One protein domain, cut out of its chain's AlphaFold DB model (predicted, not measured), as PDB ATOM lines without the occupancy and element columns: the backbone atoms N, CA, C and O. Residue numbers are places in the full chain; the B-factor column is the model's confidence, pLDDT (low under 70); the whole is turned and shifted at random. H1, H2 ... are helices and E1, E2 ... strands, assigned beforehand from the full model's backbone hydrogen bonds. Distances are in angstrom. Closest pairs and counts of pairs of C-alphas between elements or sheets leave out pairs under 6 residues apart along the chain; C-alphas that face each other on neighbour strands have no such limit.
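AT A GLANCE: This is residues 8 to 147 and 229 to 237 of the 312 residues of an uncharacterized protein of Agrobacterium fabacearum CFBP 5771 (UniProt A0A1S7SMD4). A long helical hairpin, H1 and H2, makes the body, its two helices crossing steeply and H1 running along the longest axis; the small strand hairpin of E1 and E2 makes one end, just past the end of H2. Short helices H4 and H5 pack on H2, H5 lying across H1 as well, while H3 and the loop of residues 111 to 123 make a looser part on the side away from H1, and H6 runs beside the first residues of H1. The 149 printed residues, mostly helix in class, hold six named helices and two named strands, in the order H1 H2 E1 E2 H3 H4 H5 H6; the sheet, E1 - E2, is antiparallel. The whole is only just compact, close to loose, with a radius of gyration of the C-alphas of 17.3 A, and elongated, spanning 62 by 32 by 30 A.

IN THESE COORDINATES: The sheet has E1, residues 77 to 79, and E2, residues 85 to 87. H1, residues 10 to 38, runs 42.5 A from C-alpha 10 at (-49.508, -47.120, -18.226) to C-alpha 38 at (-41.485, -5.839, -12.015). H2 is residues 49 to 72, 33.7 A. H3 is residues 101 to 110, 14.8 A; H4 is residues 124 to 127 and H5 residues 134 to 139. H6, residues 230 to 235, ends at C-alpha 235, (-35.883, -42.667, -19.220).

HOW THE PARTS SIT: E1 and E2 form an antiparallel hairpin at 153 degrees, with N 78 and O 86 2.8 A apart and N 86 and O 78 2.9 A apart, within hydrogen-bond range. H2 is the hub, touching four helices. H1, with residues 13 to 25 alone, touches H2, closest at the C-alphas of Arg 18 and Ala 57, 4.7 A; they form a hairpin at a steep tilt of 44 degrees, opposite ways. H4 touches H2, closest at the C-alphas of Leu 124 and Ala 60, 4.8 A. H5 touches H2, closest at the C-alphas of Leu 138 and Thr 49, 5.7 A. H5 also touches H1, closest at the C-alphas of Leu 134 and Leu 25, 6.0 A, about perpendicular at 71 degrees, only just past steep. H6 and H2 only just touch, with 3 pairs of C-alphas within 8 A, the closest those of Trp 232 and Lys 68, 7.4 A. H3 is close to H5 but not clearly touching, closest at the C-alphas of Leu 103 and Leu 136, 7.4 A; H1 and H3 are apart. Residues 98 to 99 pair antiparallel with residues 143 to 144. Every O i to N i+4 pair is within hydrogen-bond range in H1, H2 and H5; H3 has 5 of 6, H6 0 of 2 but 3 of 3 O i to N i+3 pairs, and H4 is too short for an i+4 pair.

THE WHOLE: The two C-alphas farthest apart, those of Glu 40 and Asp 82, are 62.2 A apart. Residues 148 to 228 are not printed, and C-alphas 147 and 229 are 33.3 A apart across the cut. The links E2 to H3 and H3 to H4 are long, 13 residues each. The mean pLDDT of the printed part is 76.7; residues 99 to 132, 146 to 147 and 237 are under 70.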
ATOM      1  N   GLU A   8     -44.900 -51.857 -14.688       90.88
ATOM      2  CA  GLU A   8     -45.694 -50.741 -14.177       90.88
ATOM      3  C   GLU A   8     -46.881 -50.454 -15.103       90.88
ATOM      4  O   GLU A   8     -46.774 -50.632 -16.324       90.88
ATOM      5  N   PRO A   9     -48.028 -50.014 -14.561       91.25
ATOM      6  CA  PRO A   9     -49.191 -49.671 -15.363       91.25
ATOM      7  C   PRO A   9     -48.973 -48.369 -16.144       91.25
ATOM      8  O   PRO A   9     -48.283 -47.451 -15.701       91.25
ATOM      9  N   LEU A  10     -49.619 -48.257 -17.306       91.81
ATOM     10  CA  LEU A  10     -49.508 -47.120 -18.226       91.81
ATOM     11  C   LEU A  10     -49.783 -45.766 -17.554       91.81
ATOM     12  O   LEU A  10     -49.130 -44.771 -17.873       91.81
ATOM     13  N   ILE A  11     -50.720 -45.736 -16.604       89.62
ATOM     14  CA  ILE A  11     -51.049 -44.540 -15.824       89.62
ATOM     15  C   ILE A  11     -49.814 -43.956 -15.120       89.62
ATOM     16  O   ILE A  11     -49.657 -42.739 -15.104       89.62
ATOM     17  N   VAL A  12     -48.903 -44.793 -14.610       88.44
ATOM     18  CA  VAL A  12     -47.680 -44.344 -13.922       88.44
ATOM     19  C   VAL A  12     -46.766 -43.614 -14.900       88.44
ATOM     20  O   VAL A  12     -46.296 -42.515 -14.604       88.44
ATOM     21  N   PHE A  13     -46.563 -44.171 -16.095       91.00
ATOM     22  CA  PHE A  13     -45.785 -43.524 -17.155       91.00
ATOM     23  C   PHE A  13     -46.371 -42.162 -17.534       91.00
ATOM     24  O   PHE A  13     -45.646 -41.167 -17.595       91.00
ATOM     25  N   TRP A  14     -47.688 -42.103 -17.749       90.69
ATOM     26  CA  TRP A  14     -48.373 -40.866 -18.118       90.69
ATOM     27  C   TRP A  14     -48.313 -39.818 -17.008       90.69
ATOM     28  O   TRP A  14     -47.947 -38.676 -17.281       90.69
ATOM     29  N   GLN A  15     -48.603 -40.186 -15.759       88.69
ATOM     30  CA  GLN A  15     -48.526 -39.264 -14.625       88.69
ATOM     31  C   GLN A  15     -47.106 -38.734 -14.425       88.69
ATOM     32  O   GLN A  15     -46.929 -37.538 -14.201       88.69
ATOM     33  N   THR A  16     -46.098 -39.596 -14.568       88.06
ATOM     34  CA  THR A  16     -44.685 -39.215 -14.450       88.06
ATOM     35  C   THR A  16     -44.321 -38.180 -15.512       88.06
ATOM     36  O   THR A  16     -43.867 -37.085 -15.178       88.06
ATOM     37  N   ALA A  17     -44.611 -38.470 -16.784       87.19
ATOM     38  CA  ALA A  17     -44.379 -37.533 -17.880       87.19
ATOM     39  C   ALA A  17     -45.146 -36.216 -17.673       87.19
ATOM     40  O   ALA A  17     -44.572 -35.130 -17.767       87.19
ATOM     41  N   ARG A  18     -46.432 -36.292 -17.318       88.00
ATOM     42  CA  ARG A  18     -47.296 -35.127 -17.087       88.00
ATOM     43  C   ARG A  18     -46.775 -34.229 -15.974       88.00
ATOM     44  O   ARG A  18     -46.793 -33.008 -16.131       88.00
ATOM     45  N   ASN A  19     -46.302 -34.806 -14.872       85.06
ATOM     46  CA  ASN A  19     -45.738 -34.049 -13.759       85.06
ATOM     47  C   ASN A  19     -44.474 -33.300 -14.187       85.06
ATOM     48  O   ASN A  19     -44.340 -32.122 -13.867       85.06
ATOM     49  N   ILE A  20     -43.609 -33.921 -14.993       84.31
ATOM     50  CA  ILE A  20     -42.415 -33.262 -15.539       84.31
ATOM     51  C   ILE A  20     -42.796 -32.059 -16.409       84.31
ATOM     52  O   ILE A  20     -42.282 -30.957 -16.196       84.31
ATOM     53  N   PHE A  21     -43.720 -32.238 -17.362       83.62
ATOM     54  CA  PHE A  21     -44.194 -31.139 -18.214       83.62
ATOM     55  C   PHE A  21     -44.792 -30.006 -17.385       83.62
ATOM     56  O   PHE A  21     -44.479 -28.834 -17.600       83.62
ATOM     57  N   ARG A  22     -45.624 -30.358 -16.406       84.88
ATOM     58  CA  ARG A  22     -46.284 -29.397 -15.531       84.88
ATOM     59  C   ARG A  22     -45.292 -28.623 -14.671       84.88
ATOM     60  O   ARG A  22     -45.386 -27.405 -14.624       84.88
ATOM     61  N   GLU A  23     -44.319 -29.290 -14.054       84.38
ATOM     62  CA  GLU A  23     -43.289 -28.632 -13.245       84.38
ATOM     63  C   GLU A  23     -42.457 -27.634 -14.049       84.38
ATOM     64  O   GLU A  23     -42.088 -26.578 -13.531       84.38
ATOM     65  N   LYS A  24     -42.115 -27.963 -15.300       83.56
ATOM     66  CA  LYS A  24     -41.372 -27.039 -16.161       83.56
ATOM     67  C   LYS A  24     -42.227 -25.838 -16.564       83.56
ATOM     68  O   LYS A  24     -41.770 -24.703 -16.463       83.56
ATOM     69  N   LEU A  25     -43.477 -26.076 -16.963       84.25
ATOM     70  CA  LEU A  25     -44.397 -25.003 -17.342       84.25
ATOM     71  C   LEU A  25     -44.756 -24.099 -16.163       84.25
ATOM     72  O   LEU A  25     -44.833 -22.888 -16.336       84.25
ATOM     73  N   ASP A  26     -44.951 -24.654 -14.965       85.00
ATOM     74  CA  ASP A  26     -45.240 -23.867 -13.764       85.00
ATOM     75  C   ASP A  26     -44.034 -22.996 -13.368       85.00
ATOM     76  O   ASP A  26     -44.223 -21.831 -13.012       85.00
ATOM     77  N   ARG A  27     -42.799 -23.501 -13.520       85.88
ATOM     78  CA  ARG A  27     -41.573 -22.702 -13.339       85.88
ATOM     79  C   ARG A  27     -41.505 -21.518 -14.303       85.88
ATOM     80  O   ARG A  27     -41.344 -20.385 -13.851       85.88
ATOM     81  N   GLU A  28     -41.682 -21.761 -15.599       86.81
ATOM     82  CA  GLU A  28     -41.658 -20.696 -16.612       86.81
ATOM     83  C   GLU A  28     -42.803 -19.694 -16.394       86.81
ATOM     84  O   GLU A  28     -42.617 -18.477 -16.436       86.81
ATOM     85  N   ARG A  29     -43.994 -20.192 -16.050       87.19
ATOM     86  CA  ARG A  29     -45.147 -19.363 -15.699       87.19
ATOM     87  C   ARG A  29     -44.844 -18.429 -14.531       87.19
ATOM     88  O   ARG A  29     -45.214 -17.255 -14.591       87.19
ATOM     89  N   TRP A  30     -44.221 -18.924 -13.463       86.62
ATOM     90  CA  TRP A  30     -43.857 -18.089 -12.317       86.62
ATOM     91  C   TRP A  30     -42.805 -17.046 -12.681       86.62
ATOM     92  O   TRP A  30     -42.965 -15.892 -12.286       86.62
ATOM     93  N   ALA A  31     -41.798 -17.411 -13.478       86.75
ATOM     94  CA  ALA A  31     -40.787 -16.472 -13.963       86.75
ATOM     95  C   ALA A  31     -41.420 -15.322 -14.767       86.75
ATOM     96  O   ALA A  31     -41.177 -14.150 -14.480       86.75
ATOM     97  N   ARG A  32     -42.327 -15.632 -15.703       84.94
ATOM     98  CA  ARG A  32     -43.038 -14.624 -16.511       84.94
ATOM     99  C   ARG A  32     -43.957 -13.739 -15.672       84.94
ATOM    100  O   ARG A  32     -44.025 -12.534 -15.885       84.94
ATOM    101  N   GLN A  33     -44.654 -14.316 -14.694       85.75
ATOM    102  CA  GLN A  33     -45.493 -13.539 -13.781       85.75
ATOM    103  C   GLN A  33     -44.678 -12.629 -12.858       85.75
ATOM    104  O   GLN A  33     -45.168 -11.556 -12.509       85.75
ATOM    105  N   ALA A  34     -43.476 -13.036 -12.450       85.50
ATOM    106  CA  ALA A  34     -42.562 -12.186 -11.693       85.50
ATOM    107  C   ALA A  34     -42.058 -11.020 -12.559       85.50
ATOM    108  O   ALA A  34     -42.208  -9.870 -12.154       85.50
ATOM    109  N   ALA A  35     -41.604 -11.300 -13.784       85.50
ATOM    110  CA  ALA A  35     -41.149 -10.278 -14.728       85.50
ATOM    111  C   ALA A  35     -42.244  -9.246 -15.071       85.50
ATOM    112  O   ALA A  35     -41.973  -8.051 -15.122       85.50
ATOM    113  N   ALA A  36     -43.496  -9.684 -15.249       82.62
ATOM    114  CA  ALA A  36     -44.620  -8.775 -15.492       82.62
ATOM    115  C   ALA A  36     -44.918  -7.870 -14.281       82.62
ATOM    116  O   ALA A  36     -45.270  -6.707 -14.447       82.62
ATOM    117  N   ARG A  37     -44.747  -8.377 -13.048       80.00
ATOM    118  CA  ARG A  37     -44.914  -7.563 -11.829       80.00
ATOM    119  C   ARG A  37     -43.845  -6.484 -11.711       80.00
ATOM    120  O   ARG A  37     -44.181  -5.375 -11.325       80.00
ATOM    121  N   GLU A  38     -42.592  -6.808 -12.030       80.94
ATOM    122  CA  GLU A  38     -41.485  -5.839 -12.015       80.94
ATOM    123  C   GLU A  38     -41.703  -4.696 -13.012       80.94
ATOM    124  O   GLU A  38     -41.288  -3.570 -12.758       80.94
ATOM    125  N   LYS A  39     -42.387  -4.978 -14.124       83.69
ATOM    126  CA  LYS A  39     -42.706  -3.999 -15.169       83.69
ATOM    127  C   LYS A  39     -44.054  -3.295 -14.988       83.69
ATOM    128  O   LYS A  39     -44.446  -2.534 -15.864       83.69
ATOM    129  N   GLU A  40     -44.768  -3.564 -13.891       80.31
ATOM    130  CA  GLU A  40     -46.145  -3.092 -13.658       80.31
ATOM    131  C   GLU A  40     -47.117  -3.427 -14.816       80.31
ATOM    132  O   GLU A  40     -48.113  -2.742 -15.043       80.31
ATOM    133  N   GLU A  41     -46.844  -4.512 -15.545       83.44
ATOM    134  CA  GLU A  41     -47.646  -4.982 -16.674       83.44
ATOM    135  C   GLU A  41     -48.857  -5.812 -16.206       83.44
ATOM    136  O   GLU A  41     -48.894  -6.380 -15.105       83.44
ATOM    137  N   GLU A  42     -49.870  -5.923 -17.073       80.25
ATOM    138  CA  GLU A  42     -51.002  -6.818 -16.836       80.25
ATOM    139  C   GLU A  42     -50.519  -8.269 -16.677       80.25
ATOM    140  O   GLU A  42     -49.649  -8.754 -17.403       80.25
ATOM    141  N   ARG A  43     -51.088  -8.996 -15.706       78.44
ATOM    142  CA  ARG A  43     -50.671 -10.375 -15.427       78.44
ATOM    143  C   ARG A  43     -51.017 -11.281 -16.614       78.44
ATOM    144  O   ARG A  43     -52.206 -11.468 -16.882       78.44
ATOM    145  N   PRO A  44     -50.028 -11.938 -17.248       78.50
ATOM    146  CA  PRO A  44     -50.298 -12.808 -18.380       78.50
ATOM    147  C   PRO A  44     -51.139 -14.017 -17.955       78.50
ATOM    148  O   PRO A  44     -50.948 -14.599 -16.876       78.50
ATOM    149  N   GLN A  45     -52.086 -14.391 -18.816       79.38
ATOM    150  CA  GLN A  45     -52.933 -15.567 -18.634       79.38
ATOM    151  C   GLN A  45     -52.417 -16.740 -19.465       79.38
ATOM    152  O   GLN A  45     -52.072 -16.584 -20.631       79.38
ATOM    153  N   PHE A  46     -52.427 -17.930 -18.864       85.00
ATOM    154  CA  PHE A  46     -51.951 -19.168 -19.485       85.00
ATOM    155  C   PHE A  46     -53.033 -20.254 -19.373       85.00
ATOM    156  O   PHE A  46     -52.960 -21.128 -18.507       85.00
ATOM    157  N   PRO A  47     -54.115 -20.164 -20.167       79.88
ATOM    158  CA  PRO A  47     -55.280 -21.036 -20.007       79.88
ATOM    159  C   PRO A  47     -55.020 -22.483 -20.454       79.88
ATOM    160  O   PRO A  47     -55.681 -23.400 -19.969       79.88
ATOM    161  N   PHE A  48     -54.044 -22.709 -21.337       82.75
ATOM    162  CA  PHE A  48     -53.807 -24.014 -21.960       82.75
ATOM    163  C   PHE A  48     -52.802 -24.900 -21.215       82.75
ATOM    164  O   PHE A  48     -52.620 -26.045 -21.606       82.75
ATOM    165  N   THR A  49     -52.186 -24.438 -20.119       81.56
ATOM    166  CA  THR A  49     -51.093 -25.162 -19.436       81.56
ATOM    167  C   THR A  49     -51.460 -26.596 -19.049       81.56
ATOM    168  O   THR A  49     -50.718 -27.534 -19.340       81.56
ATOM    169  N   VAL A  50     -52.619 -26.793 -18.410       81.81
ATOM    170  CA  VAL A  50     -53.065 -28.128 -17.968       81.81
ATOM    171  C   VAL A  50     -53.355 -29.035 -19.161       81.81
ATOM    172  O   VAL A  50     -53.037 -30.217 -19.128       81.81
ATOM    173  N   TRP A  51     -53.939 -28.477 -20.214       84.88
ATOM    174  CA  TRP A  51     -54.342 -29.227 -21.394       84.88
ATOM    175  C   TRP A  51     -53.144 -29.603 -22.281       84.88
ATOM    176  O   TRP A  51     -52.984 -30.765 -22.643       84.88
ATOM    177  N   ASN A  52     -52.239 -28.652 -22.537       83.94
ATOM    178  CA  ASN A  52     -50.999 -28.885 -23.276       83.94
ATOM    179  C   ASN A  52     -50.095 -29.893 -22.551       83.94
ATOM    180  O   ASN A  52     -49.563 -30.791 -23.195       83.94
ATOM    181  N   SER A  53     -49.943 -29.778 -21.224       85.00
ATOM    182  CA  SER A  53     -49.131 -30.731 -20.444       85.00
ATOM    183  C   SER A  53     -49.708 -32.144 -20.450       85.00
ATOM    184  O   SER A  53     -48.947 -33.107 -20.514       85.00
ATOM    185  N   ASP A  54     -51.036 -32.278 -20.414       86.81
ATOM    186  CA  ASP A  54     -51.688 -33.581 -20.475       86.81
ATOM    187  C   ASP A  54     -51.446 -34.288 -21.811       86.81
ATOM    188  O   ASP A  54     -50.996 -35.433 -21.843       86.81
ATOM    189  N   ILE A  55     -51.690 -33.592 -22.924       84.25
ATOM    190  CA  ILE A  55     -51.528 -34.173 -24.260       84.25
ATOM    191  C   ILE A  55     -50.052 -34.467 -24.541       84.25
ATOM    192  O   ILE A  55     -49.725 -35.555 -25.019       84.25
ATOM    193  N   ALA A  56     -49.150 -33.551 -24.178       83.56
ATOM    194  CA  ALA A  56     -47.708 -33.763 -24.281       83.56
ATOM    195  C   ALA A  56     -47.251 -35.022 -23.542       83.56
ATOM    196  O   ALA A  56     -46.474 -35.803 -24.082       83.56
ATOM    197  N   ALA A  57     -47.770 -35.279 -22.341       87.31
ATOM    198  CA  ALA A  57     -47.430 -36.487 -21.601       87.31
ATOM    199  C   ALA A  57     -47.790 -37.767 -22.370       87.31
ATOM    200  O   ALA A  57     -46.982 -38.690 -22.431       87.31
ATOM    201  N   ARG A  58     -48.966 -37.814 -23.010       87.69
ATOM    202  CA  ARG A  58     -49.406 -38.980 -23.802       87.69
ATOM    203  C   ARG A  58     -48.463 -39.253 -24.971       87.69
ATOM    204  O   ARG A  58     -48.051 -40.392 -25.183       87.69
ATOM    205  N   PHE A  59     -48.077 -38.207 -25.700       83.19
ATOM    206  CA  PHE A  59     -47.105 -38.336 -26.785       83.19
ATOM    207  C   PHE A  59     -45.715 -38.751 -26.279       83.19
ATOM    208  O   PHE A  59     -45.064 -39.562 -26.933       83.19
ATOM    209  N   ALA A  60     -45.288 -38.281 -25.103       85.31
ATOM    210  CA  ALA A  60     -43.998 -38.641 -24.511       85.31
ATOM    211  C   ALA A  60     -43.932 -40.128 -24.162       85.31
ATOM    212  O   ALA A  60     -42.953 -40.807 -24.469       85.31
ATOM    213  N   VAL A  61     -45.001 -40.648 -23.556       88.75
ATOM    214  CA  VAL A  61     -45.122 -42.074 -23.237       88.75
ATOM    215  C   VAL A  61     -45.168 -42.916 -24.509       88.75
ATOM    216  O   VAL A  61     -44.485 -43.935 -24.596       88.75
ATOM    217  N   TRP A  62     -45.925 -42.480 -25.519       88.19
ATOM    218  CA  TRP A  62     -45.975 -43.176 -26.801       88.19
ATOM    219  C   TRP A  62     -44.595 -43.240 -27.476       88.19
ATOM    220  O   TRP A  62     -44.179 -44.307 -27.930       88.19
ATOM    221  N   GLU A  63     -43.858 -42.128 -27.505       83.50
ATOM    222  CA  GLU A  63     -42.517 -42.068 -28.089       83.50
ATOM    223  C   GLU A  63     -41.514 -42.931 -27.315       83.50
ATOM    224  O   GLU A  63     -40.720 -43.648 -27.930       83.50
ATOM    225  N   LEU A  64     -41.572 -42.916 -25.979       87.31
ATOM    226  CA  LEU A  64     -40.787 -43.819 -25.137       87.31
ATOM    227  C   LEU A  64     -41.033 -45.275 -25.538       87.31
ATOM    228  O   LEU A  64     -40.082 -46.020 -25.771       87.31
ATOM    229  N   PHE A  65     -42.298 -45.680 -25.660       90.31
ATOM    230  CA  PHE A  65     -42.650 -47.053 -26.016       90.31
ATOM    231  C   PHE A  65     -42.205 -47.402 -27.440       90.31
ATOM    232  O   PHE A  65     -41.704 -48.501 -27.669       90.31
ATOM    233  N   ALA A  66     -42.332 -46.473 -28.391       86.62
ATOM    234  CA  ALA A  66     -41.831 -46.636 -29.756       86.62
ATOM    235  C   ALA A  66     -40.313 -46.825 -29.800       86.62
ATOM    236  O   ALA A  66     -39.814 -47.732 -30.470       86.62
ATOM    237  N   THR A  67     -39.593 -46.011 -29.034       84.44
ATOM    238  CA  THR A  67     -38.136 -46.072 -28.919       84.44
ATOM    239  C   THR A  67     -37.714 -47.398 -28.298       84.44
ATOM    240  O   THR A  67     -36.955 -48.149 -28.909       84.44
ATOM    241  N   LYS A  68     -38.286 -47.766 -27.147       88.62
ATOM    242  CA  LYS A  68     -37.954 -49.016 -26.456       88.62
ATOM    243  C   LYS A  68     -38.340 -50.261 -27.238       88.62
ATOM    244  O   LYS A  68     -37.587 -51.234 -27.203       88.62
ATOM    245  N   LEU A  69     -39.434 -50.229 -27.997       88.12
ATOM    246  CA  LEU A  69     -39.765 -51.300 -28.932       88.12
ATOM    247  C   LEU A  69     -38.673 -51.465 -29.996       88.12
ATOM    248  O   LEU A  69     -38.282 -52.591 -30.287       88.12
ATOM    249  N   SER A  70     -38.167 -50.362 -30.553       85.00
ATOM    250  CA  SER A  70     -37.103 -50.411 -31.562       85.00
ATOM    251  C   SER A  70     -35.744 -50.849 -30.998       85.00
ATOM    252  O   SER A  70     -35.020 -51.574 -31.671       85.00
ATOM    253  N   GLU A  71     -35.418 -50.458 -29.761       87.44
ATOM    254  CA  GLU A  71     -34.142 -50.773 -29.101       87.44
ATOM    255  C   GLU A  71     -34.104 -52.194 -28.530       87.44
ATOM    256  O   GLU A  71     -33.102 -52.895 -28.652       87.44
ATOM    257  N   THR A  72     -35.181 -52.614 -27.864       88.38
ATOM    258  CA  THR A  72     -35.201 -53.836 -27.041       88.38
ATOM    259  C   THR A  72     -36.072 -54.946 -27.619       88.38
ATOM    260  O   THR A  72     -36.022 -56.075 -27.135       88.38
ATOM    261  N   GLY A  73     -36.932 -54.640 -28.597       87.62
ATOM    262  CA  GLY A  73     -37.945 -55.564 -29.115       87.62
ATOM    263  C   GLY A  73     -39.106 -55.853 -28.151       87.62
ATOM    264  O   GLY A  73     -40.074 -56.502 -28.550       87.62
ATOM    265  N   ARG A  74     -39.052 -55.371 -26.899       89.50
ATOM    266  CA  ARG A  74     -40.113 -55.557 -25.897       89.50
ATOM    267  C   ARG A  74     -41.287 -54.623 -26.197       89.50
ATOM    268  O   ARG A  74     -41.094 -53.470 -26.574       89.50
ATOM    269  N   LYS A  75     -42.508 -55.122 -26.009       91.62
ATOM    270  CA  LYS A  75     -43.758 -54.387 -26.241       91.62
ATOM    271  C   LYS A  75     -44.443 -54.036 -24.918       91.62
ATOM    272  O   LYS A  75     -44.263 -54.771 -23.944       91.62
ATOM    273  N   PRO A  76     -45.257 -52.965 -24.878       93.62
ATOM    274  CA  PRO A  76     -46.273 -52.846 -23.839       93.62
ATOM    275  C   PRO A  76     -47.228 -54.042 -23.917       93.62
ATOM    276  O   PRO A  76     -47.367 -54.672 -24.967       93.62
ATOM    277  N   GLN A  77     -47.871 -54.381 -22.806       94.94
ATOM    278  CA  GLN A  77     -48.676 -55.593 -22.680       94.94
ATOM    279  C   GLN A  77     -50.013 -55.292 -22.007       94.94
ATOM    280  O   GLN A  77     -50.119 -54.382 -21.192       94.94
ATOM    281  N   ILE A  78     -51.038 -56.073 -22.321       93.44
ATOM    282  CA  ILE A  78     -52.299 -56.106 -21.585       93.44
ATOM    283  C   ILE A  78     -52.162 -57.154 -20.484       93.44
ATOM    284  O   ILE A  78     -51.785 -58.296 -20.764       93.44
ATOM    285  N   LEU A  79     -52.491 -56.785 -19.249       91.06
ATOM    286  CA  LEU A  79     -52.515 -57.712 -18.123       91.06
ATOM    287  C   LEU A  79     -53.933 -58.243 -17.902       91.06
ATOM    288  O   LEU A  79     -54.861 -57.495 -17.594       91.06
ATOM    289  N   ARG A  80     -54.095 -59.556 -18.055       87.25
ATOM    290  CA  ARG A  80     -55.358 -60.250 -17.793       87.25
ATOM    291  C   ARG A  80     -55.533 -60.548 -16.296       87.25
ATOM    292  O   ARG A  80     -54.544 -60.637 -15.568       87.25
ATOM    293  N   PRO A  81     -56.777 -60.768 -15.826       82.44
ATOM    294  CA  PRO A  81     -57.046 -61.092 -14.422       82.44
ATOM    295  C   PRO A  81     -56.396 -62.395 -13.932       82.44
ATOM    296  O   PRO A  81     -56.167 -62.547 -12.739       82.44
ATOM    297  N   ASP A  82     -56.091 -63.326 -14.842       82.75
ATOM    298  CA  ASP A  82     -55.394 -64.588 -14.557       82.75
ATOM    299  C   ASP A  82     -53.861 -64.438 -14.491       82.75
ATOM    300  O   ASP A  82     -53.147 -65.429 -14.365       82.75
ATOM    301  N   GLY A  83     -53.340 -63.209 -14.585       82.56
ATOM    302  CA  GLY A  83     -51.906 -62.910 -14.572       82.56
ATOM    303  C   GLY A  83     -51.215 -63.092 -15.927       82.56
ATOM    304  O   GLY A  83     -50.028 -62.788 -16.055       82.56
ATOM    305  N   VAL A  84     -51.933 -63.549 -16.961       89.31
ATOM    306  CA  VAL A  84     -51.377 -63.671 -18.313       89.31
ATOM    307  C   VAL A  84     -51.135 -62.282 -18.902       89.31
ATOM    308  O   VAL A  84     -51.994 -61.400 -18.850       89.31
ATOM    309  N   ARG A  85     -49.963 -62.105 -19.517       92.19
ATOM    310  CA  ARG A  85     -49.570 -60.882 -20.223       92.19
ATOM    311  C   ARG A  85     -49.650 -61.110 -21.721       92.19
ATOM    312  O   ARG A  85     -49.085 -62.082 -22.221       92.19
ATOM    313  N   LEU A  86     -50.340 -60.222 -22.421       93.31
ATOM    314  CA  LEU A  86     -50.496 -60.280 -23.870       93.31
ATOM    315  C   LEU A  86     -49.826 -59.078 -24.513       93.31
ATOM    316  O   LEU A  86     -50.103 -57.949 -24.126       93.31
ATOM    317  N   ASP A  87     -48.977 -59.307 -25.507       93.56
ATOM    318  CA  ASP A  87     -48.320 -58.221 -26.228       93.56
ATOM    319  C   ASP A  87     -49.335 -57.301 -26.911       93.56
ATOM    320  O   ASP A  87     -50.208 -57.743 -27.660       93.56
ATOM    321  N   LEU A  88     -49.165 -56.000 -26.694       90.69
ATOM    322  CA  LEU A  88     -49.949 -54.942 -27.305       90.69
ATOM    323  C   LEU A  88     -49.102 -54.240 -28.371       90.69
ATOM    324  O   LEU A  88     -47.943 -53.882 -28.153       90.69
ATOM    325  N   SER A  89     -49.673 -54.041 -29.557       86.19
ATOM    326  CA  SER A  89     -49.052 -53.190 -30.572       86.19
ATOM    327  C   SER A  89     -49.076 -51.719 -30.127       86.19
ATOM    328  O   SER A  89     -49.828 -51.337 -29.239       86.19
ATOM    329  N   LEU A  90     -48.257 -50.858 -30.735       83.38
ATOM    330  CA  LEU A  90     -48.235 -49.431 -30.369       83.38
ATOM    331  C   LEU A  90     -49.374 -48.617 -30.978       83.38
ATOM    332  O   LEU A  90     -49.633 -47.504 -30.530       83.38
ATOM    333  N   GLY A  91     -50.036 -49.150 -32.006       78.81
ATOM    334  CA  GLY A  91     -51.135 -48.465 -32.683       78.81
ATOM    335  C   GLY A  91     -52.263 -48.067 -31.723       78.81
ATOM    336  O   GLY A  91     -52.657 -46.908 -31.742       78.81
ATOM    337  N   PRO A  92     -52.738 -48.966 -30.839       79.69
ATOM    338  CA  PRO A  92     -53.721 -48.648 -29.806       79.69
ATOM    339  C   PRO A  92     -53.336 -47.538 -28.827       79.69
ATOM    340  O   PRO A  92     -54.218 -46.875 -28.306       79.69
ATOM    341  N   ILE A  93     -52.042 -47.330 -28.578       80.81
ATOM    342  CA  ILE A  93     -51.537 -46.353 -27.598       80.81
ATOM    343  C   ILE A  93     -51.258 -44.995 -28.270       80.81
ATOM    344  O   ILE A  93     -50.872 -44.032 -27.614       80.81
ATOM    345  N   TRP A  94     -51.428 -44.890 -29.591       80.81
ATOM    346  CA  TRP A  94     -51.190 -43.650 -30.324       80.81
ATOM    347  C   TRP A  94     -52.148 -42.532 -29.858       80.81
ATOM    348  O   TRP A  94     -53.365 -42.705 -29.965       80.81
ATOM    349  N   PRO A  95     -51.650 -41.363 -29.406       76.75
ATOM    350  CA  PRO A  95     -52.511 -40.252 -29.002       76.75
ATOM    351  C   PRO A  95     -53.344 -39.717 -30.175       76.75
ATOM    352  O   PRO A  95     -52.816 -39.418 -31.246       76.75
ATOM    353  N   SER A  96     -54.650 -39.535 -29.981       73.56
ATOM    354  CA  SER A  96     -55.578 -39.140 -31.054       73.56
ATOM    355  C   SER A  96     -55.492 -37.666 -31.482       73.56
ATOM    356  O   SER A  96     -56.139 -37.267 -32.448       73.56
ATOM    357  N   PHE A  97     -54.687 -36.846 -30.807       76.94
ATOM    358  CA  PHE A  97     -54.572 -35.404 -31.050       76.94
ATOM    359  C   PHE A  97     -53.659 -35.066 -32.238       76.94
ATOM    360  O   PHE A  97     -52.841 -35.877 -32.678       76.94
ATOM    361  N   ARG A  98     -53.778 -33.838 -32.754       72.19
ATOM    362  CA  ARG A  98     -52.828 -33.248 -33.710       72.19
ATOM    363  C   ARG A  98     -52.099 -32.074 -33.088       72.19
ATOM    364  O   ARG A  98     -52.580 -31.487 -32.129       72.19
ATOM    365  N   LEU A  99     -50.959 -31.724 -33.667       69.12
ATOM    366  CA  LEU A  99     -50.298 -30.454 -33.397       69.12
ATOM    367  C   LEU A  99     -51.031 -29.336 -34.129       69.12
ATOM    368  O   LEU A  99     -51.560 -29.553 -35.221       69.12
ATOM    369  N   SER A 100     -51.100 -28.159 -33.513       67.56
ATOM    370  CA  SER A 100     -51.642 -26.987 -34.188       67.56
ATOM    371  C   SER A 100     -50.677 -26.522 -35.282       67.56
ATOM    372  O   SER A 100     -49.463 -26.536 -35.095       67.56
ATOM    373  N   GLU A 101     -51.210 -26.092 -36.430       64.94
ATOM    374  CA  GLU A 101     -50.404 -25.641 -37.582       64.94
ATOM    375  C   GLU A 101     -49.445 -24.504 -37.197       64.94
ATOM    376  O   GLU A 101     -48.286 -24.504 -37.591       64.94
ATOM    377  N   LYS A 102     -49.889 -23.600 -36.314       60.47
ATOM    378  CA  LYS A 102     -49.064 -22.508 -35.767       60.47
ATOM    379  C   LYS A 102     -47.809 -22.995 -35.043       60.47
ATOM    380  O   LYS A 102     -46.800 -22.300 -35.020       60.47
ATOM    381  N   LEU A 103     -47.892 -24.155 -34.401       60.56
ATOM    382  CA  LEU A 103     -46.781 -24.749 -33.673       60.56
ATOM    383  C   LEU A 103     -45.860 -25.539 -34.603       60.56
ATOM    384  O   LEU A 103     -44.646 -25.512 -34.420       60.56
ATOM    385  N   ASP A 104     -46.444 -26.210 -35.595       59.41
ATOM    386  CA  ASP A 104     -45.710 -26.923 -36.641       59.41
ATOM    387  C   ASP A 104     -44.813 -25.951 -37.431       59.41
ATOM    388  O   ASP A 104     -43.628 -26.213 -37.633       59.41
ATOM    389  N   GLU A 105     -45.337 -24.767 -37.761       59.53
ATOM    390  CA  GLU A 105     -44.587 -23.680 -38.401       59.53
ATOM    391  C   GLU A 105     -43.500 -23.090 -37.489       59.53
ATOM    392  O   GLU A 105     -42.354 -22.951 -37.915       59.53
ATOM    393  N   ALA A 106     -43.825 -22.774 -36.229       58.34
ATOM    394  CA  ALA A 106     -42.871 -22.171 -35.293       58.34
ATOM    395  C   ALA A 106     -41.662 -23.081 -35.014       58.34
ATOM    396  O   ALA A 106     -40.525 -22.617 -34.986       58.34
ATOM    397  N   ILE A 107     -41.891 -24.387 -34.850       54.31
ATOM    398  CA  ILE A 107     -40.821 -25.351 -34.566       54.31
ATOM    399  C   ILE A 107     -40.078 -25.763 -35.850       54.31
ATOM    400  O   ILE A 107     -38.860 -25.963 -35.823       54.31
ATOM    401  N   GLY A 108     -40.782 -25.862 -36.983       52.38
ATOM    402  CA  GLY A 108     -40.196 -26.212 -38.279       52.38
ATOM    403  C   GLY A 108     -39.173 -25.195 -38.798       52.38
ATOM    404  O   GLY A 108     -38.293 -25.570 -39.570       52.38
ATOM    405  N   ILE A 109     -39.246 -23.938 -38.352       50.50
ATOM    406  CA  ILE A 109     -38.315 -22.869 -38.747       50.50
ATOM    407  C   ILE A 109     -37.021 -22.885 -37.911       50.50
ATOM    408  O   ILE A 109     -35.952 -22.622 -38.457       50.50
ATOM    409  N   GLU A 110     -37.078 -23.224 -36.620       48.72
ATOM    410  CA  GLU A 110     -35.915 -23.111 -35.718       48.72
ATOM    411  C   GLU A 110     -35.082 -24.401 -35.588       48.72
ATOM    412  O   GLU A 110     -33.898 -24.332 -35.251       48.72
ATOM    413  N   HIS A 111     -35.651 -25.582 -35.882       51.31
ATOM    414  CA  HIS A 111     -34.999 -26.876 -35.608       51.31
ATOM    415  C   HIS A 111     -35.100 -27.913 -36.748       51.31
ATOM    416  O   HIS A 111     -35.007 -29.119 -36.508       51.31
ATOM    417  N   ALA A 112     -35.249 -27.462 -38.000       43.62
ATOM    418  CA  ALA A 112     -35.428 -28.311 -39.188       43.62
ATOM    419  C   ALA A 112     -34.395 -29.452 -39.333       43.62
ATOM    420  O   ALA A 112     -34.753 -30.561 -39.734       43.62
ATOM    421  N   ASP A 113     -33.135 -29.218 -38.953       40.84
ATOM    422  CA  ASP A 113     -32.046 -30.201 -39.075       40.84
ATOM    423  C   ASP A 113     -32.150 -31.370 -38.076       40.84
ATOM    424  O   ASP A 113     -31.638 -32.467 -38.323       40.84
ATOM    425  N   GLU A 114     -32.840 -31.164 -36.951       41.75
ATOM    426  CA  GLU A 114     -33.074 -32.190 -35.926       41.75
ATOM    427  C   GLU A 114     -34.357 -32.999 -36.200       41.75
ATOM    428  O   GLU A 114     -34.508 -34.131 -35.729       41.75
ATOM    429  N   ILE A 115     -35.263 -32.460 -37.022       44.00
ATOM    430  CA  ILE A 115     -36.567 -33.042 -37.352       44.00
ATOM    431  C   ILE A 115     -36.430 -33.887 -38.625       44.00
ATOM    432  O   ILE A 115     -36.941 -33.578 -39.701       44.00
ATOM    433  N   LYS A 116     -35.725 -35.018 -38.528       35.25
ATOM    434  CA  LYS A 116     -35.708 -35.989 -39.631       35.25
ATOM    435  C   LYS A 116     -37.081 -36.664 -39.759       35.25
ATOM    436  O   LYS A 116     -37.502 -37.406 -38.871       35.25
ATOM    437  N   SER A 117     -37.698 -36.523 -40.937       34.31
ATOM    438  CA  SER A 117     -38.720 -37.413 -41.532       34.31
ATOM    439  C   SER A 117     -40.197 -37.268 -41.125       34.31
ATOM    440  O   SER A 117     -40.799 -38.260 -40.743       34.31
ATOM    441  N   GLY A 118     -40.837 -36.098 -41.258       37.25
ATOM    442  CA  GLY A 118     -42.320 -36.017 -41.264       37.25
ATOM    443  C   GLY A 118     -43.024 -36.667 -40.056       37.25
ATOM    444  O   GLY A 118     -44.181 -37.084 -40.143       37.25
ATOM    445  N   LYS A 119     -42.295 -36.808 -38.947       40.06
ATOM    446  CA  LYS A 119     -42.787 -37.298 -37.666       40.06
ATOM    447  C   LYS A 119     -43.457 -36.111 -36.980       40.06
ATOM    448  O   LYS A 119     -42.907 -35.013 -37.063       40.06
ATOM    449  N   PRO A 120     -44.616 -36.290 -36.322       42.41
ATOM    450  CA  PRO A 120     -45.210 -35.214 -35.542       42.41
ATOM    451  C   PRO A 120     -44.163 -34.661 -34.566       42.41
ATOM    452  O   PRO A 120     -43.466 -35.425 -33.899       42.41
ATOM    453  N   VAL A 121     -44.051 -33.334 -34.574       44.75
ATOM    454  CA  VAL A 121     -42.971 -32.446 -34.104       44.75
ATOM    455  C   VAL A 121     -42.746 -32.434 -32.581       44.75
ATOM    456  O   VAL A 121     -42.297 -31.474 -31.968       44.75
ATOM    457  N   PHE A 122     -42.977 -33.556 -31.924       48.84
ATOM    458  CA  PHE A 122     -42.722 -33.698 -30.506       48.84
ATOM    459  C   PHE A 122     -41.912 -34.962 -30.265       48.84
ATOM    460  O   PHE A 122     -42.439 -36.006 -29.893       48.84
ATOM    461  N   GLY A 123     -40.598 -34.830 -30.461       46.69
ATOM    462  CA  GLY A 123     -39.630 -35.671 -29.767       46.69
ATOM    463  C   GLY A 123     -39.657 -35.307 -28.283       46.69
ATOM    464  O   GLY A 123     -38.801 -34.574 -27.798       46.69
ATOM    465  N   LEU A 124     -40.704 -35.702 -27.569       53.81
ATOM    466  CA  LEU A 124     -40.951 -35.383 -26.170       53.81
ATOM    467  C   LEU A 124     -39.980 -36.046 -25.211       53.81
ATOM    468  O   LEU A 124     -39.817 -35.526 -24.115       53.81
ATOM    469  N   LEU A 125     -39.251 -37.087 -25.605       53.41
ATOM    470  CA  LEU A 125     -38.104 -37.526 -24.810       53.41
ATOM    471  C   LEU A 125     -36.969 -36.484 -24.834       53.41
ATOM    472  O   LEU A 125     -36.286 -36.271 -23.830       53.41
ATOM    473  N   ALA A 126     -36.787 -35.794 -25.966       51.75
ATOM    474  CA  ALA A 126     -35.874 -34.658 -26.087       51.75
ATOM    475  C   ALA A 126     -36.481 -33.365 -25.511       51.75
ATOM    476  O   ALA A 126     -35.753 -32.582 -24.905       51.75
ATOM    477  N   ALA A 127     -37.800 -33.163 -25.598       49.06
ATOM    478  CA  ALA A 127     -38.503 -32.027 -24.993       49.06
ATOM    479  C   ALA A 127     -38.567 -32.129 -23.455       49.06
ATOM    480  O   ALA A 127     -38.409 -31.134 -22.756       49.06
ATOM    481  N   VAL A 128     -38.657 -33.331 -22.876       52.00
ATOM    482  CA  VAL A 128     -38.406 -33.549 -21.437       52.00
ATOM    483  C   VAL A 128     -37.013 -33.029 -21.050       52.00
ATOM    484  O   VAL A 128     -36.827 -32.502 -19.955       52.00
ATOM    485  N   LYS A 129     -36.040 -33.088 -21.967       55.50
ATOM    486  CA  LYS A 129     -34.640 -32.698 -21.734       55.50
ATOM    487  C   LYS A 129     -34.286 -31.266 -22.170       55.50
ATOM    488  O   LYS A 129     -33.212 -30.800 -21.810       55.50
ATOM    489  N   ARG A 130     -35.148 -30.565 -22.913       60.00
ATOM    490  CA  ARG A 130     -34.905 -29.216 -23.471       60.00
ATOM    491  C   ARG A 130     -36.059 -28.264 -23.136       60.00
ATOM    492  O   ARG A 130     -37.110 -28.737 -22.724       60.00
ATOM    493  N   ASP A 131     -35.880 -26.954 -23.306       66.12
ATOM    494  CA  ASP A 131     -36.833 -25.941 -22.806       66.12
ATOM    495  C   ASP A 131     -37.454 -25.039 -23.901       66.12
ATOM    496  O   ASP A 131     -38.342 -24.243 -23.607       66.12
ATOM    497  N   TYR A 132     -37.076 -25.204 -25.179       65.75
ATOM    498  CA  TYR A 132     -37.519 -24.353 -26.307       65.75
ATOM    499  C   TYR A 132     -39.043 -24.344 -26.559       65.75
ATOM    500  O   TYR A 132     -39.578 -23.444 -27.193       65.75
ATOM    501  N   TRP A 133     -39.771 -25.339 -26.053       70.69
ATOM    502  CA  TRP A 133     -41.217 -25.489 -26.238       70.69
ATOM    503  C   TRP A 133     -42.050 -24.799 -25.146       70.69
ATOM    504  O   TRP A 133     -43.270 -24.685 -25.297       70.69
ATOM    505  N   LEU A 134     -41.432 -24.369 -24.037       77.50
ATOM    506  CA  LEU A 134     -42.146 -23.895 -22.845       77.50
ATOM    507  C   LEU A 134     -42.987 -22.651 -23.128       77.50
ATOM    508  O   LEU A 134     -44.159 -22.601 -22.757       77.50
ATOM    509  N   GLU A 135     -42.414 -21.666 -23.819       77.81
ATOM    510  CA  GLU A 135     -43.104 -20.413 -24.131       77.81
ATOM    511  C   GLU A 135     -44.316 -20.640 -25.041       77.81
ATOM    512  O   GLU A 135     -45.417 -20.159 -24.753       77.81
ATOM    513  N   LEU A 136     -44.146 -21.445 -26.090       76.62
ATOM    514  CA  LEU A 136     -45.224 -21.827 -27.002       76.62
ATOM    515  C   LEU A 136     -46.350 -22.558 -26.259       76.62
ATOM    516  O   LEU A 136     -47.519 -22.201 -26.414       76.62
ATOM    517  N   MET A 137     -46.011 -23.516 -25.392       80.62
ATOM    518  CA  MET A 137     -46.986 -24.259 -24.584       80.62
ATOM    519  C   MET A 137     -47.693 -23.426 -23.516       80.62
ATOM    520  O   MET A 137     -48.790 -23.795 -23.084       80.62
ATOM    521  N   LEU A 138     -47.099 -22.328 -23.062       81.88
ATOM    522  CA  LEU A 138     -47.768 -21.407 -22.149       81.88
ATOM    523  C   LEU A 138     -48.756 -20.501 -22.878       81.88
ATOM    524  O   LEU A 138     -49.863 -20.273 -22.385       81.88
ATOM    525  N   THR A 139     -48.352 -19.979 -24.031       79.06
ATOM    526  CA  THR A 139     -49.043 -18.874 -24.708       79.06
ATOM    527  C   THR A 139     -50.058 -19.332 -25.749       79.06
ATOM    528  O   THR A 139     -51.001 -18.598 -26.045       79.06
ATOM    529  N   THR A 140     -49.918 -20.547 -26.284       80.00
ATOM    530  CA  THR A 140     -50.746 -21.034 -27.391       80.00
ATOM    531  C   THR A 140     -51.397 -22.380 -27.097       80.00
ATOM    532  O   THR A 140     -50.947 -23.166 -26.263       80.00
ATOM    533  N   GLN A 141     -52.494 -22.659 -27.800       82.56
ATOM    534  CA  GLN A 141     -53.061 -23.998 -27.852       82.56
ATOM    535  C   GLN A 141     -52.215 -24.841 -28.820       82.56
ATOM    536  O   GLN A 141     -52.293 -24.679 -30.040       82.56
ATOM    537  N   CYS A 142     -51.364 -25.708 -28.271       76.12
ATOM    538  CA  CYS A 142     -50.347 -26.433 -29.039       76.12
ATOM    539  C   CYS A 142     -50.883 -27.653 -29.784       76.12
ATOM    540  O   CYS A 142     -50.263 -28.141 -30.726       76.12
ATOM    541  N   PHE A 143     -52.036 -28.147 -29.360       78.31
ATOM    542  CA  PHE A 143     -52.669 -29.308 -29.950       78.31
ATOM    543  C   PHE A 143     -54.029 -28.916 -30.523       78.31
ATOM    544  O   PHE A 143     -54.545 -27.823 -30.283       78.31
ATOM    545  N   SER A 144     -54.649 -29.826 -31.248       75.69
ATOM    546  CA  SER A 144     -56.052 -29.760 -31.626       75.69
ATOM    547  C   SER A 144     -56.647 -31.161 -31.578       75.69
ATOM    548  O   SER A 144     -55.951 -32.169 -31.751       75.69
ATOM    549  N   GLU A 145     -57.945 -31.242 -31.297       70.81
ATOM    550  CA  GLU A 145     -58.674 -32.496 -31.444       70.81
ATOM    551  C   GLU A 145     -58.673 -32.906 -32.920       70.81
ATOM    552  O   GLU A 145     -58.829 -32.075 -33.820       70.81
ATOM    553  N   ASN A 146     -58.501 -34.199 -33.190       64.69
ATOM    554  CA  ASN A 146     -58.686 -34.708 -34.541       64.69
ATOM    555  C   ASN A 146     -60.146 -34.490 -34.944       64.69
ATOM    556  O   ASN A 146     -61.036 -35.087 -34.346       64.69
ATOM    557  N   THR A 147     -60.409 -33.730 -36.006       54.91
ATOM    558  CA  THR A 147     -61.682 -33.864 -36.721       54.91
ATOM    559  C   THR A 147     -61.556 -35.080 -37.645       54.91
ATOM    560  O   THR A 147     -60.781 -35.032 -38.611       54.91
ATOM    561  N   PRO A 229     -42.618 -52.496 -19.053       93.38
ATOM    562  CA  PRO A 229     -41.483 -52.783 -18.185       93.38
ATOM    563  C   PRO A 229     -41.072 -51.602 -17.299       93.38
ATOM    564  O   PRO A 229     -40.880 -50.494 -17.799       93.38
ATOM    565  N   THR A 230     -40.880 -51.838 -15.997       90.56
ATOM    566  CA  THR A 230     -40.533 -50.786 -15.018       90.56
ATOM    567  C   THR A 230     -39.251 -50.041 -15.391       90.56
ATOM    568  O   THR A 230     -39.130 -48.843 -15.156       90.56
ATOM    569  N   ASP A 231     -38.284 -50.726 -16.010       89.94
ATOM    570  CA  ASP A 231     -37.009 -50.129 -16.413       89.94
ATOM    571  C   ASP A 231     -37.162 -48.985 -17.424       89.94
ATOM    572  O   ASP A 231     -36.308 -48.103 -17.472       89.94
ATOM    573  N   TRP A 232     -38.267 -48.941 -18.174       90.31
ATOM    574  CA  TRP A 232     -38.543 -47.866 -19.123       90.31
ATOM    575  C   TRP A 232     -38.852 -46.528 -18.435       90.31
ATOM    576  O   TRP A 232     -38.575 -45.483 -19.020       90.31
ATOM    577  N   LEU A 233     -39.376 -46.530 -17.199       87.12
ATOM    578  CA  LEU A 233     -39.660 -45.292 -16.454       87.12
ATOM    579  C   LEU A 233     -38.400 -44.464 -16.193       87.12
ATOM    580  O   LEU A 233     -38.468 -43.237 -16.174       87.12
ATOM    581  N   LYS A 234     -37.242 -45.121 -16.070       84.44
ATOM    582  CA  LYS A 234     -35.948 -44.468 -15.819       84.44
ATOM    583  C   LYS A 234     -35.547 -43.481 -16.917       84.44
ATOM    584  O   LYS A 234     -34.725 -42.607 -16.681       84.44
ATOM    585  N   GLU A 235     -36.119 -43.605 -18.114       81.75
ATOM    586  CA  GLU A 235     -35.883 -42.667 -19.220       81.75
ATOM    587  C   GLU A 235     -36.685 -41.368 -19.093       81.75
ATOM    588  O   GLU A 235     -36.338 -40.363 -19.719       81.75
ATOM    589  N   LEU A 236     -37.768 -41.396 -18.309       78.00
ATOM    590  CA  LEU A 236     -38.554 -40.216 -17.962       78.00
ATOM    591  C   LEU A 236     -37.966 -39.505 -16.741       78.00
ATOM    592  O   LEU A 236     -38.106 -38.291 -16.627       78.00
ATOM    593  N   GLU A 237     -37.287 -40.225 -15.847       67.81
ATOM    594  CA  GLU A 237     -36.640 -39.627 -14.683       67.81
ATOM    595  C   GLU A 237     -35.468 -38.719 -15.114       67.81
ATOM    596  O   GLU A 237     -34.563 -39.149 -15.840       67.81
TER     597      GLU A 237